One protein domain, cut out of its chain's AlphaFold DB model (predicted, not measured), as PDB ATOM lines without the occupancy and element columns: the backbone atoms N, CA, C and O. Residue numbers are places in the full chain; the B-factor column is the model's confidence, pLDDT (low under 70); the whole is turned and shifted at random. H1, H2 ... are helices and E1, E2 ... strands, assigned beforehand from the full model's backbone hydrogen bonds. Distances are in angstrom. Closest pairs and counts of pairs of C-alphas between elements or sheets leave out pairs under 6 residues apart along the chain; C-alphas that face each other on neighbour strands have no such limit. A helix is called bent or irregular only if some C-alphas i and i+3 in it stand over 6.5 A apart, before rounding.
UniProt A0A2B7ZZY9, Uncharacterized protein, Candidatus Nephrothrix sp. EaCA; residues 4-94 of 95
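This is residues 4 to 94 of the 95 residues of an uncharacterized protein of Candidatus Nephrothrix sp. EaCA (UniProt A0A2B7ZZY9). A small sheet of three parallel strands, only just strongly twisted, has helix H1 slanting over one face and H4 on that same face beside edge strand E3. Irregular H2 lies off one end and little H3 near the other, in an elongated outline of 43 by 25 by 19 A. The printed part has 91 residues with four named helices and three named strands, in chain order E1 H1 H2 E2 H3 H4 E3 and sheet order E1 E2 E3. The class is mixed, helices and strands; the whole is compact, with a radius of gyration of the C-alphas of 13.8 A.

E1, residues 9 to 13, and E2, residues 60 to 66, are parallel at 28 degrees; N 10 and O 60 are within hydrogen-bond range at 2.8 A. E3, residues 88 to 93, is parallel to E2 at 35 degrees, with N 63 and O 89 at 2.9 A. H1, residues 23 to 36, is over E1 and E2 at a height over the sheet of 10.4 A, slantwise to E2 at 41 degrees on the local plane; its closest C-alphas to E2 are Val 33 and His 61, 7.4 A. H4, residues 75 to 86, is on the same face at a height over the sheet of 4.6 A, over none of the strands; with H1 this gives two layers, helices on one face of a sheet. Residues 82 to 86 of H4 alone touch H1, at a steep tilt of 39 degrees, the same way; the closest C-alphas are Leu 30 and Tyr 86, 6.9 A. H3, residues 67 to 71, only grazes the sheet; H2, residues 46 to 52, is not on it. E1, H1 H2, E2 and E2, H3 H4, E3 are strand-helix-strand units, parallel neighbours joined through helices, with right-handed crossovers. H1 and H4 have every O i to N i+4 pair within hydrogen-bond range; H2 has 0 of 3 and 1 of 4 O i to N i+3 pairs, H3 0 of 1 and 2 of 2.

E1 begins at C-alpha 9 (6.925, -13.951, 33.189) and E3 ends at C-alpha 93 (-1.574, -21.308, 43.099). First to last C-alpha, H1 is 19.9 A, E2 19.3 A, H4 15.9 A and E3 15.5 A. H2 is irregular, with C-alphas 47 and 50 9.2 A apart.

The farthest C-alphas, Thr 50 and Ser 73, are 43.4 A apart. The printed part has no cut and no long link. Residues 44 to 51 and 53 have pLDDT under 70.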
ATOM      1  N   TYR A   4       6.653 -10.203  38.736       82.62
ATOM      2  CA  TYR A   4       7.255 -10.009  37.424       82.62
ATOM      3  C   TYR A   4       8.700 -10.435  37.441       82.62
ATOM      4  O   TYR A   4       9.478  -9.981  38.282       82.62
ATOM      5  N   ILE A   5       9.037 -11.276  36.476       83.06
ATOM      6  CA  ILE A   5      10.407 -11.624  36.156       83.06
ATOM      7  C   ILE A   5      10.674 -11.082  34.751       83.06
ATOM      8  O   ILE A   5      10.089 -11.601  33.794       83.06
ATOM      9  N   PRO A   6      11.488 -10.018  34.620       81.00
ATOM     10  CA  PRO A   6      11.747  -9.383  33.335       81.00
ATOM     11  C   PRO A   6      12.317 -10.367  32.315       81.00
ATOM     12  O   PRO A   6      13.309 -11.033  32.592       81.00
ATOM     13  N   GLY A   7      11.680 -10.437  31.146       79.44
ATOM     14  CA  GLY A   7      12.057 -11.341  30.057       79.44
ATOM     15  C   GLY A   7      11.502 -12.762  30.190       79.44
ATOM     16  O   GLY A   7      11.599 -13.530  29.239       79.44
ATOM     17  N   GLU A   8      10.881 -13.113  31.320       85.81
ATOM     18  CA  GLU A   8      10.359 -14.465  31.551       85.81
ATOM     19  C   GLU A   8       8.844 -14.484  31.751       85.81
ATOM     20  O   GLU A   8       8.117 -15.093  30.961       85.81
ATOM     21  N   LYS A   9       8.337 -13.830  32.804       89.00
ATOM     22  CA  LYS A   9       6.925 -13.951  33.189       89.00
ATOM     23  C   LYS A   9       6.347 -12.704  33.835       89.00
ATOM     24  O   LYS A   9       6.918 -12.129  34.761       89.00
ATOM     25  N   ILE A  10       5.146 -12.358  33.394       89.50
ATOM     26  CA  ILE A  10       4.304 -11.292  33.925       89.50
ATOM     27  C   ILE A  10       3.122 -11.961  34.614       89.50
ATOM     28  O   ILE A  10       2.209 -12.456  33.956       89.50
ATOM     29  N   VAL A  11       3.146 -11.990  35.943       90.06
ATOM     30  CA  VAL A  11       2.135 -12.683  36.739       90.06
ATOM     31  C   VAL A  11       1.107 -11.684  37.257       90.06
ATOM     32  O   VAL A  11       1.430 -10.706  37.949       90.06
ATOM     33  N   SER A  12      -0.156 -11.959  36.955       90.06
ATOM     34  CA  SER A  12      -1.314 -11.263  37.503       90.06
ATOM     35  C   SER A  12      -2.150 -12.250  38.304       90.06
ATOM     36  O   SER A  12      -2.580 -13.262  37.758       90.06
ATOM     37  N   ARG A  13      -2.411 -11.952  39.580       91.06
ATOM     38  CA  ARG A  13      -3.190 -12.844  40.447       91.06
ATOM     39  C   ARG A  13      -4.651 -12.422  40.487       91.06
ATOM     40  O   ARG A  13      -4.956 -11.229  40.558       91.06
ATOM     41  N   LYS A  14      -5.560 -13.392  40.466       90.00
ATOM     42  CA  LYS A  14      -6.992 -13.175  40.700       90.00
ATOM     43  C   LYS A  14      -7.475 -14.183  41.728       90.00
ATOM     44  O   LYS A  14      -7.555 -15.365  41.430       90.00
ATOM     45  N   ALA A  15      -7.816 -13.706  42.921       88.12
ATOM     46  CA  ALA A  15      -8.494 -14.501  43.943       88.12
ATOM     47  C   ALA A  15      -9.973 -14.655  43.556       88.12
ATOM     48  O   ALA A  15     -10.847 -13.959  44.068       88.12
ATOM     49  N   THR A  16     -10.238 -15.460  42.530       86.62
ATOM     50  CA  THR A  16     -11.581 -15.642  41.982       86.62
ATOM     51  C   THR A  16     -11.760 -17.074  41.523       86.62
ATOM     52  O   THR A  16     -10.921 -17.610  40.798       86.62
ATOM     53  N   ASP A  17     -12.883 -17.665  41.910       89.62
ATOM     54  CA  ASP A  17     -13.287 -18.976  41.434       89.62
ATOM     55  C   ASP A  17     -14.066 -18.848  40.120       89.62
ATOM     56  O   ASP A  17     -15.101 -18.187  40.033       89.62
ATOM     57  N   LEU A  18     -13.549 -19.499  39.083       89.38
ATOM     58  CA  LEU A  18     -14.099 -19.584  37.734       89.38
ATOM     59  C   LEU A  18     -15.486 -20.230  37.704       89.38
ATOM     60  O   LEU A  18     -16.249 -19.965  36.779       89.38
ATOM     61  N   GLU A  19     -15.818 -21.053  38.703       89.00
ATOM     62  CA  GLU A  19     -17.163 -21.612  38.877       89.00
ATOM     63  C   GLU A  19     -18.199 -20.555  39.283       89.00
ATOM     64  O   GLU A  19     -19.363 -20.667  38.903       89.00
ATOM     65  N   ASN A  20     -17.765 -19.513  39.997       90.00
ATOM     66  CA  ASN A  20     -18.618 -18.458  40.545       90.00
ATOM     67  C   ASN A  20     -18.749 -17.250  39.609       90.00
ATOM     68  O   ASN A  20     -19.451 -16.290  39.926       90.00
ATOM     69  N   ILE A  21     -18.073 -17.270  38.457       91.12
ATOM     70  CA  ILE A  21     -18.107 -16.178  37.485       91.12
ATOM     71  C   ILE A  21     -18.554 -16.654  36.112       91.12
ATOM     72  O   ILE A  21     -18.314 -17.780  35.674       91.12
ATOM     73  N   GLU A  22     -19.151 -15.732  35.370       92.06
ATOM     74  CA  GLU A  22     -19.445 -15.971  33.969       92.06
ATOM     75  C   GLU A  22     -18.170 -15.974  33.117       92.06
ATOM     76  O   GLU A  22     -17.187 -15.278  33.387       92.06
ATOM     77  N   PHE A  23     -18.215 -16.708  32.006       91.31
ATOM     78  CA  PHE A  23     -17.118 -16.770  31.040       91.31
ATOM     79  C   PHE A  23     -16.701 -15.381  30.520       91.31
ATOM     80  O   PHE A  23     -15.521 -15.119  30.304       91.31
ATOM     81  N   LYS A  24     -17.657 -14.455  30.372       92.56
ATOM     82  CA  LYS A  24     -17.392 -13.071  29.949       92.56
ATOM     83  C   LYS A  24     -16.564 -12.288  30.977       92.56
ATOM     84  O   LYS A  24     -15.742 -11.450  30.603       92.56
ATOM     85  N   THR A  25     -16.761 -12.567  32.264       92.88
ATOM     86  CA  THR A  25     -15.960 -11.990  33.350       92.88
ATOM     87  C   THR A  25     -14.530 -12.514  33.280       92.88
ATOM     88  O   THR A  25     -13.588 -11.725  33.322       92.88
ATOM     89  N   PHE A  26     -14.361 -13.820  33.056       92.56
ATOM     90  CA  PHE A  26     -13.046 -14.417  32.823       92.56
ATOM     91  C   PHE A  26     -12.334 -13.806  31.607       92.56
ATOM     92  O   PHE A  26     -11.185 -13.383  31.714       92.56
ATOM     93  N   GLU A  27     -13.025 -13.671  30.473       94.19
ATOM     94  CA  GLU A  27     -12.477 -13.003  29.286       94.19
ATOM     95  C   GLU A  27     -12.057 -11.557  29.594       94.19
ATOM     96  O   GLU A  27     -11.014 -11.092  29.134       94.19
ATOM     97  N   SER A  28     -12.837 -10.849  30.414       93.50
ATOM     98  CA  SER A  28     -12.494  -9.488  30.834       93.50
ATOM     99  C   SER A  28     -11.212  -9.456  31.669       93.50
ATOM    100  O   SER A  28     -10.423  -8.528  31.508       93.50
ATOM    101  N   TYR A  29     -10.939 -10.475  32.492       91.56
ATOM    102  CA  TYR A  29      -9.658 -10.592  33.199       91.56
ATOM    103  C   TYR A  29      -8.483 -10.793  32.242       91.56
ATOM    104  O   TYR A  29      -7.453 -10.148  32.416       91.56
ATOM    105  N   LEU A  30      -8.641 -11.620  31.207       92.62
ATOM    106  CA  LEU A  30      -7.610 -11.816  30.182       92.62
ATOM    107  C   LEU A  30      -7.310 -10.514  29.426       92.62
ATOM    108  O   LEU A  30      -6.146 -10.133  29.268       92.62
ATOM    109  N   LYS A  31      -8.359  -9.786  29.023       92.88
ATOM    110  CA  LYS A  31      -8.229  -8.456  28.405       92.88
ATOM    111  C   LYS A  31      -7.539  -7.470  29.334       92.88
ATOM    112  O   LYS A  31      -6.669  -6.731  28.889       92.88
ATOM    113  N   GLU A  32      -7.898  -7.477  30.614       90.81
ATOM    114  CA  GLU A  32      -7.283  -6.608  31.610       90.81
ATOM    115  C   GLU A  32      -5.784  -6.897  31.757       90.81
ATOM    116  O   GLU A  32      -5.002  -5.953  31.823       90.81
ATOM    117  N   VAL A  33      -5.363  -8.167  31.758       89.00
ATOM    118  CA  VAL A  33      -3.938  -8.538  31.811       89.00
ATOM    119  C   VAL A  33      -3.186  -7.966  30.609       89.00
ATOM    120  O   VAL A  33      -2.183  -7.282  30.799       89.00
ATOM    121  N   LYS A  34      -3.696  -8.160  29.390       88.69
ATOM    122  CA  LYS A  34      -3.065  -7.627  28.169       88.69
ATOM    123  C   LYS A  34      -3.055  -6.104  28.114       88.69
ATOM    124  O   LYS A  34      -2.066  -5.523  27.690       88.69
ATOM    125  N   ALA A  35      -4.142  -5.467  28.541       88.31
ATOM    126  CA  ALA A  35      -4.270  -4.014  28.525       88.31
ATOM    127  C   ALA A  35      -3.414  -3.339  29.604       88.31
ATOM    128  O   ALA A  35      -2.888  -2.257  29.373       88.31
ATOM    129  N   LYS A  36      -3.269  -3.955  30.785       83.25
ATOM    130  CA  LYS A  36      -2.421  -3.425  31.863       83.25
ATOM    131  C   LYS A  36      -0.941  -3.679  31.623       83.25
ATOM    132  O   LYS A  36      -0.117  -2.919  32.125       83.25
ATOM    133  N   TYR A  37      -0.614  -4.763  30.925       84.69
ATOM    134  CA  TYR A  37       0.757  -5.211  30.731       84.69
ATOM    135  C   TYR A  37       1.061  -5.477  29.244       84.69
ATOM    136  O   TYR A  37       1.418  -6.588  28.873       84.69
ATOM    137  N   PRO A  38       0.933  -4.486  28.350       83.69
ATOM    138  CA  PRO A  38       1.284  -4.683  26.949       83.69
ATOM    139  C   PRO A  38       2.792  -4.940  26.795       83.69
ATOM    140  O   PRO A  38       3.625  -4.124  27.188       83.69
ATOM    141  N   VAL A  39       3.146  -6.093  26.216       83.88
ATOM    142  CA  VAL A  39       4.542  -6.440  25.898       83.88
ATOM    143  C   VAL A  39       5.086  -5.433  24.888       83.88
ATOM    144  O   VAL A  39       4.429  -5.132  23.892       83.88
ATOM    145  N   GLY A  40       6.281  -4.908  25.149       79.62
ATOM    146  CA  GLY A  40       6.916  -3.865  24.341       79.62
ATOM    147  C   GLY A  40       6.604  -2.431  24.782       79.62
ATOM    148  O   GLY A  40       7.264  -1.507  24.312       79.62
ATOM    149  N   GLU A  41       5.658  -2.216  25.702       82.06
ATOM    150  CA  GLU A  41       5.394  -0.882  26.252       82.06
ATOM    151  C   GLU A  41       6.288  -0.579  27.462       82.06
ATOM    152  O   GLU A  41       6.849  -1.473  28.099       82.06
ATOM    153  N   SER A  42       6.421   0.704  27.797       78.56
ATOM    154  CA  SER A  42       7.158   1.147  28.978       78.56
ATOM    155  C   SER A  42       6.520   0.606  30.256       78.56
ATOM    156  O   SER A  42       5.357   0.882  30.550       78.56
ATOM    157  N   ILE A  43       7.301  -0.110  31.065       76.88
ATOM    158  CA  ILE A  43       6.827  -0.655  32.338       76.88
ATOM    159  C   ILE A  43       6.413   0.490  33.272       76.88
ATOM    160  O   ILE A  43       7.255   1.214  33.809       76.88
ATOM    161  N   ASN A  44       5.112   0.602  33.541       68.81
ATOM    162  CA  ASN A  44       4.573   1.497  34.561       68.81
ATOM    163  C   ASN A  44       4.324   0.735  35.873       68.81
ATOM    164  O   ASN A  44       3.188   0.497  36.287       68.81
ATOM    165  N   ALA A  45       5.407   0.289  36.515       69.25
ATOM    166  CA  ALA A  45       5.346  -0.486  37.751       69.25
ATOM    167  C   ALA A  45       6.014   0.271  38.913       69.25
ATOM    168  O   ALA A  45       7.138  -0.063  39.294       69.25
ATOM    169  N   PRO A  46       5.329   1.254  39.533       68.00
ATOM    170  CA  PRO A  46       5.899   2.066  40.613       68.00
ATOM    171  C   PRO A  46       6.382   1.227  41.808       68.00
ATOM    172  O   PRO A  46       7.331   1.608  42.485       68.00
ATOM    173  N   LYS A  47       5.796   0.036  42.014       68.00
ATOM    174  CA  LYS A  47       6.203  -0.948  43.035       68.00
ATOM    175  C   LYS A  47       7.651  -1.444  42.878       68.00
ATOM    176  O   LYS A  47       8.259  -1.832  43.866       68.00
ATOM    177  N   TYR A  48       8.198  -1.433  41.662       67.06
ATOM    178  CA  TYR A  48       9.571  -1.866  41.361       67.06
ATOM    179  C   TYR A  48      10.550  -0.682  41.254       67.06
ATOM    180  O   TYR A  48      11.701  -0.855  40.849       67.06
ATOM    181  N   GLY A  49      10.100   0.522  41.625       66.69
ATOM    182  CA  GLY A  49      10.909   1.736  41.628       66.69
ATOM    183  C   GLY A  49      11.464   2.103  40.251       66.69
ATOM    184  O   GLY A  49      10.882   1.818  39.204       66.69
ATOM    185  N   THR A  50      12.623   2.757  40.250       66.81
ATOM    186  CA  THR A  50      13.340   3.181  39.039       66.81
ATOM    187  C   THR A  50      13.984   2.027  38.270       66.81
ATOM    188  O   THR A  50      14.316   2.211  37.104       66.81
ATOM    189  N   SER A  51      14.120   0.838  38.863       68.38
ATOM    190  CA  SER A  51      14.839  -0.304  38.271       68.38
ATOM    191  C   SER A  51      14.225  -0.822  36.966       68.38
ATOM    192  O   SER A  51      14.920  -1.420  36.140       68.38
ATOM    193  N   LEU A  52      12.923  -0.593  36.774       70.50
ATOM    194  CA  LEU A  52      12.180  -0.958  35.563       70.50
ATOM    195  C   LEU A  52      11.713   0.265  34.757       70.50
ATOM    196  O   LEU A  52      11.087   0.109  33.712       70.50
ATOM    197  N   LYS A  53      12.013   1.485  35.219       68.31
ATOM    198  CA  LYS A  53      11.542   2.721  34.588       68.31
ATOM    199  C   LYS A  53      12.206   2.891  33.218       68.31
ATOM    200  O   LYS A  53      13.425   2.978  33.131       68.31
ATOM    201  N   GLY A  54      11.393   2.938  32.162       70.06
ATOM    202  CA  GLY A  54      11.856   3.049  30.772       70.06
ATOM    203  C   GLY A  54      12.280   1.725  30.130       70.06
ATOM    204  O   GLY A  54      12.687   1.727  28.972       70.06
ATOM    205  N   LYS A  55      12.174   0.596  30.843       79.38
ATOM    206  CA  LYS A  55      12.319  -0.725  30.225       79.38
ATOM    207  C   LYS A  55      11.021  -1.113  29.530       79.38
ATOM    208  O   LYS A  55       9.940  -0.762  30.006       79.38
ATOM    209  N   ALA A  56      11.148  -1.841  28.427       82.81
ATOM    210  CA  ALA A  56      10.016  -2.493  27.796       82.81
ATOM    211  C   ALA A  56       9.548  -3.656  28.676       82.81
ATOM    212  O   ALA A  56      10.353  -4.339  29.314       82.81
ATOM    213  N   LEU A  57       8.238  -3.854  28.746       84.56
ATOM    214  CA  LEU A  57       7.672  -5.020  29.392       84.56
ATOM    215  C   LEU A  57       7.912  -6.241  28.502       84.56
ATOM    216  O   LEU A  57       7.494  -6.257  27.346       84.56
ATOM    217  N   GLU A  58       8.569  -7.262  29.041       84.12
ATOM    218  CA  GLU A  58       8.961  -8.457  28.295       84.12
ATOM    219  C   GLU A  58       8.676  -9.709  29.125       84.12
ATOM    220  O   GLU A  58       8.949  -9.742  30.329       84.12
ATOM    221  N   GLY A  59       8.133 -10.743  28.482       87.19
ATOM    222  CA  GLY A  59       7.822 -12.029  29.104       87.19
ATOM    223  C   GLY A  59       6.427 -12.546  28.756       87.19
ATOM    224  O   GLY A  59       5.644 -11.889  28.069       87.19
ATOM    225  N   ASN A  60       6.118 -13.737  29.264       90.88
ATOM    226  CA  ASN A  60       4.836 -14.395  29.033       90.88
ATOM    227  C   ASN A  60       3.798 -13.970  30.069       90.88
ATOM    228  O   ASN A  60       4.092 -13.868  31.263       90.88
ATOM    229  N   HIS A  61       2.563 -13.767  29.626       92.50
ATOM    230  CA  HIS A  61       1.467 -13.445  30.528       92.50
ATOM    231  C   HIS A  61       0.994 -14.683  31.269       92.50
ATOM    232  O   HIS A  61       0.633 -15.690  30.659       92.50
ATOM    233  N   ILE A  62       0.943 -14.569  32.590       93.06
ATOM    234  CA  ILE A  62       0.454 -15.615  33.473       93.06
ATOM    235  C   ILE A  62      -0.691 -15.046  34.305       93.06
ATOM    236  O   ILE A  62      -0.528 -14.046  35.011       93.06
ATOM    237  N   LEU A  63      -1.857 -15.679  34.210       92.88
ATOM    238  CA  LEU A  63      -2.993 -15.418  35.083       92.88
ATOM    239  C   LEU A  63      -3.024 -16.503  36.155       92.88
ATOM    240  O   LEU A  63      -3.333 -17.657  35.878       92.88
ATOM    241  N   GLU A  64      -2.683 -16.117  37.373       92.88
ATOM    242  CA  GLU A  64      -2.581 -17.026  38.507       92.88
ATOM    243  C   GLU A  64      -3.882 -16.974  39.324       92.88
ATOM    244  O   GLU A  64      -4.319 -15.897  39.751       92.88
ATOM    245  N   ILE A  65      -4.529 -18.127  39.497       92.38
ATOM    246  CA  ILE A  65      -5.828 -18.285  40.174       92.38
ATOM    247  C   ILE A  65      -5.742 -19.356  41.275       92.38
ATOM    248  O   ILE A  65      -4.841 -20.197  41.223       92.38
ATOM    249  N   PRO A  66      -6.659 -19.363  42.264       92.94
ATOM    250  CA  PRO A  66      -6.692 -20.376  43.313       92.94
ATOM    251  C   PRO A  66      -6.738 -21.786  42.738       92.94
ATOM    252  O   PRO A  66      -7.450 -22.034  41.758       92.94
ATOM    253  N   GLU A  67      -6.039 -22.730  43.368       92.69
ATOM    254  CA  GLU A  67      -6.062 -24.117  42.906       92.69
ATOM    255  C   GLU A  67      -7.436 -24.781  42.990       92.69
ATOM    256  O   GLU A  67      -7.666 -25.755  42.276       92.69
ATOM    257  N   SER A  68      -8.362 -24.236  43.786       89.44
ATOM    258  CA  SER A  68      -9.773 -24.644  43.829       89.44
ATOM    259  C   SER A  68     -10.375 -24.762  42.424       89.44
ATOM    260  O   SER A  68     -11.104 -25.709  42.128       89.44
ATOM    261  N   ASN A  69      -9.944 -23.888  41.508       89.75
ATOM    262  CA  ASN A  69     -10.334 -23.887  40.100       89.75
ATOM    263  C   ASN A  69      -9.925 -25.138  39.316       89.75
ATOM    264  O   ASN A  69     -10.503 -25.401  38.262       89.75
ATOM    265  N   LYS A  70      -8.957 -25.931  39.789       88.06
ATOM    266  CA  LYS A  70      -8.601 -27.213  39.157       88.06
ATOM    267  C   LYS A  70      -9.779 -28.188  39.161       88.06
ATOM    268  O   LYS A  70      -9.902 -28.983  38.234       88.06
ATOM    269  N   ASN A  71     -10.652 -28.108  40.171       88.81
ATOM    270  CA  ASN A  71     -11.833 -28.967  40.294       88.81
ATOM    271  C   ASN A  71     -13.001 -28.515  39.404       88.81
ATOM    272  O   ASN A  71     -13.992 -29.233  39.258       88.81
ATOM    273  N   PHE A  72     -12.901 -27.344  38.774       90.31
ATOM    274  CA  PHE A  72     -13.953 -26.825  37.916       90.31
ATOM    275  C   PHE A  72     -14.061 -27.647  36.625       90.31
ATOM    276  O   PHE A  72     -13.130 -27.698  35.823       90.31
ATOM    277  N   SER A  73     -15.228 -28.239  36.348       90.44
ATOM    278  CA  SER A  73     -15.406 -29.148  35.198       90.44
ATOM    279  C   SER A  73     -15.068 -28.521  33.840       90.44
ATOM    280  O   SER A  73     -14.715 -29.228  32.899       90.44
ATOM    281  N   LYS A  74     -15.180 -27.191  33.711       91.81
ATOM    282  CA  LYS A  74     -14.888 -26.464  32.464       91.81
ATOM    283  C   LYS A  74     -13.493 -25.841  32.453       91.81
ATOM    284  O   LYS A  74     -13.185 -25.128  31.499       91.81
ATOM    285  N   ILE A  75     -12.634 -26.116  33.437       91.88
ATOM    286  CA  ILE A  75     -11.325 -25.464  33.560       91.88
ATOM    287  C   ILE A  75     -10.486 -25.582  32.289       91.88
ATOM    288  O   ILE A  75      -9.950 -24.589  31.805       91.88
ATOM    289  N   LYS A  76     -10.472 -26.764  31.664       91.88
ATOM    290  CA  LYS A  76      -9.735 -27.007  30.420       91.88
ATOM    291  C   LYS A  76     -10.141 -26.037  29.307       91.88
ATOM    292  O   LYS A  76      -9.271 -25.504  28.635       91.88
ATOM    293  N   LYS A  77     -11.441 -25.748  29.161       93.75
ATOM    294  CA  LYS A  77     -11.954 -24.780  28.176       93.75
ATOM    295  C   LYS A  77     -11.421 -23.370  28.438       93.75
ATOM    296  O   LYS A  77     -11.150 -22.639  27.497       93.75
ATOM    297  N   TYR A  78     -11.302 -22.982  29.704       93.25
ATOM    298  CA  TYR A  78     -10.834 -21.653  30.095       93.25
ATOM    299  C   TYR A  78      -9.327 -21.515  29.861       93.25
ATOM    300  O   TYR A  78      -8.890 -20.515  29.297       93.25
ATOM    301  N   VAL A  79      -8.550 -22.536  30.240       93.62
ATOM    302  CA  VAL A  79      -7.098 -22.595  30.010       93.62
ATOM    303  C   VAL A  79      -6.777 -22.534  28.517       93.62
ATOM    304  O   VAL A  79      -5.944 -21.735  28.097       93.62
ATOM    305  N   ASP A  80      -7.470 -23.344  27.720       94.88
ATOM    306  CA  ASP A  80      -7.285 -23.410  26.272       94.88
ATOM    307  C   ASP A  80      -7.653 -22.077  25.607       94.88
ATOM    308  O   ASP A  80      -6.842 -21.484  24.904       94.88
ATOM    309  N   PHE A  81      -8.808 -21.505  25.964       94.56
ATOM    310  CA  PHE A  81      -9.224 -20.195  25.470       94.56
ATOM    311  C   PHE A  81      -8.230 -19.079  25.820       94.56
ATOM    312  O   PHE A  81      -7.928 -18.241  24.972       94.56
ATOM    313  N   ALA A  82      -7.712 -19.052  27.052       94.44
ATOM    314  CA  ALA A  82      -6.719 -18.063  27.465       94.44
ATOM    315  C   ALA A  82      -5.430 -18.169  26.646       94.44
ATOM    316  O   ALA A  82      -4.901 -17.150  26.196       94.44
ATOM    317  N   LYS A  83      -4.964 -19.396  26.401       94.06
ATOM    318  CA  LYS A  83      -3.754 -19.651  25.626       94.06
ATOM    319  C   LYS A  83      -3.949 -19.348  24.141       94.06
ATOM    320  O   LYS A  83      -3.166 -18.603  23.573       94.06
ATOM    321  N   GLU A  84      -5.009 -19.855  23.521       94.44
ATOM    322  CA  GLU A  84      -5.231 -19.702  22.079       94.44
ATOM    323  C   GLU A  84      -5.636 -18.282  21.672       94.44
ATOM    324  O   GLU A  84      -5.214 -17.789  20.628       94.44
ATOM    325  N   LYS A  85      -6.488 -17.614  22.462       94.19
ATOM    326  CA  LYS A  85      -7.010 -16.287  22.099       94.19
ATOM    327  C   LYS A  85      -6.145 -15.146  22.596       94.19
ATOM    328  O   LYS A  85      -6.095 -14.106  21.945       94.19
ATOM    329  N   TYR A  86      -5.527 -15.317  23.758       91.62
ATOM    330  CA  TYR A  86      -4.805 -14.242  24.420       91.62
ATOM    331  C   TYR A  86      -3.331 -14.566  24.632       91.62
ATOM    332  O   TYR A  86      -2.612 -13.664  25.035       91.62
ATOM    333  N   ASP A  87      -2.838 -15.773  24.353       92.62
ATOM    334  CA  ASP A  87      -1.460 -16.159  24.690       92.62
ATOM    335  C   ASP A  87      -1.163 -15.909  26.187       92.62
ATOM    336  O   ASP A  87      -0.172 -15.291  26.579       92.62
ATOM    337  N   ILE A  88      -2.124 -16.289  27.038       93.44
ATOM    338  CA  ILE A  88      -2.027 -16.198  28.497       93.44
ATOM    339  C   ILE A  88      -2.019 -17.612  29.064       93.44
ATOM    340  O   ILE A  88      -2.913 -18.414  28.790       93.44
ATOM    341  N   THR A  89      -1.030 -17.901  29.900       94.44
ATOM    342  CA  THR A  89      -0.952 -19.162  30.639       94.44
ATOM    343  C   THR A  89      -1.719 -19.032  31.950       94.44
ATOM    344  O   THR A  89      -1.529 -18.067  32.685       94.44
ATOM    345  N   ILE A  90      -2.591 -19.992  32.252       92.88
ATOM    346  CA  ILE A  90      -3.249 -20.066  33.560       92.88
ATOM    347  C   ILE A  90      -2.364 -20.877  34.500       92.88
ATOM    348  O   ILE A  90      -2.037 -22.021  34.183       92.88
ATOM    349  N   ASP A  91      -2.002 -20.293  35.637       92.88
ATOM    350  CA  ASP A  91      -1.279 -20.979  36.708       92.88
ATOM    351  C   ASP A  91      -2.185 -21.138  37.932       92.88
ATOM    352  O   ASP A  91      -3.015 -20.274  38.228       92.88
ATOM    353  N   PHE A  92      -2.060 -22.266  38.624       91.88
ATOM    354  CA  PHE A  92      -2.886 -22.571  39.785       91.88
ATOM    355  C   PHE A  92      -2.038 -22.498  41.035       91.88
ATOM    356  O   PHE A  92      -1.216 -23.384  41.284       91.88
ATOM    357  N   LYS A  93      -2.285 -21.479  41.846       87.25
ATOM    358  CA  LYS A  93      -1.574 -21.308  43.099       87.25
ATOM    359  C   LYS A  93      -2.306 -22.013  44.235       87.25
ATOM    360  O   LYS A  93      -3.467 -21.709  44.512       87.25
ATOM    361  N   SER A  94      -1.597 -22.933  44.882       78.19
ATOM    362  CA  SER A  94      -1.954 -23.454  46.201       78.19
ATOM    363  C   SER A  94      -1.767 -22.342  47.235       78.19
ATOM    364  O   SER A  94      -0.760 -21.626  47.192       78.19
TER     365      SER A  94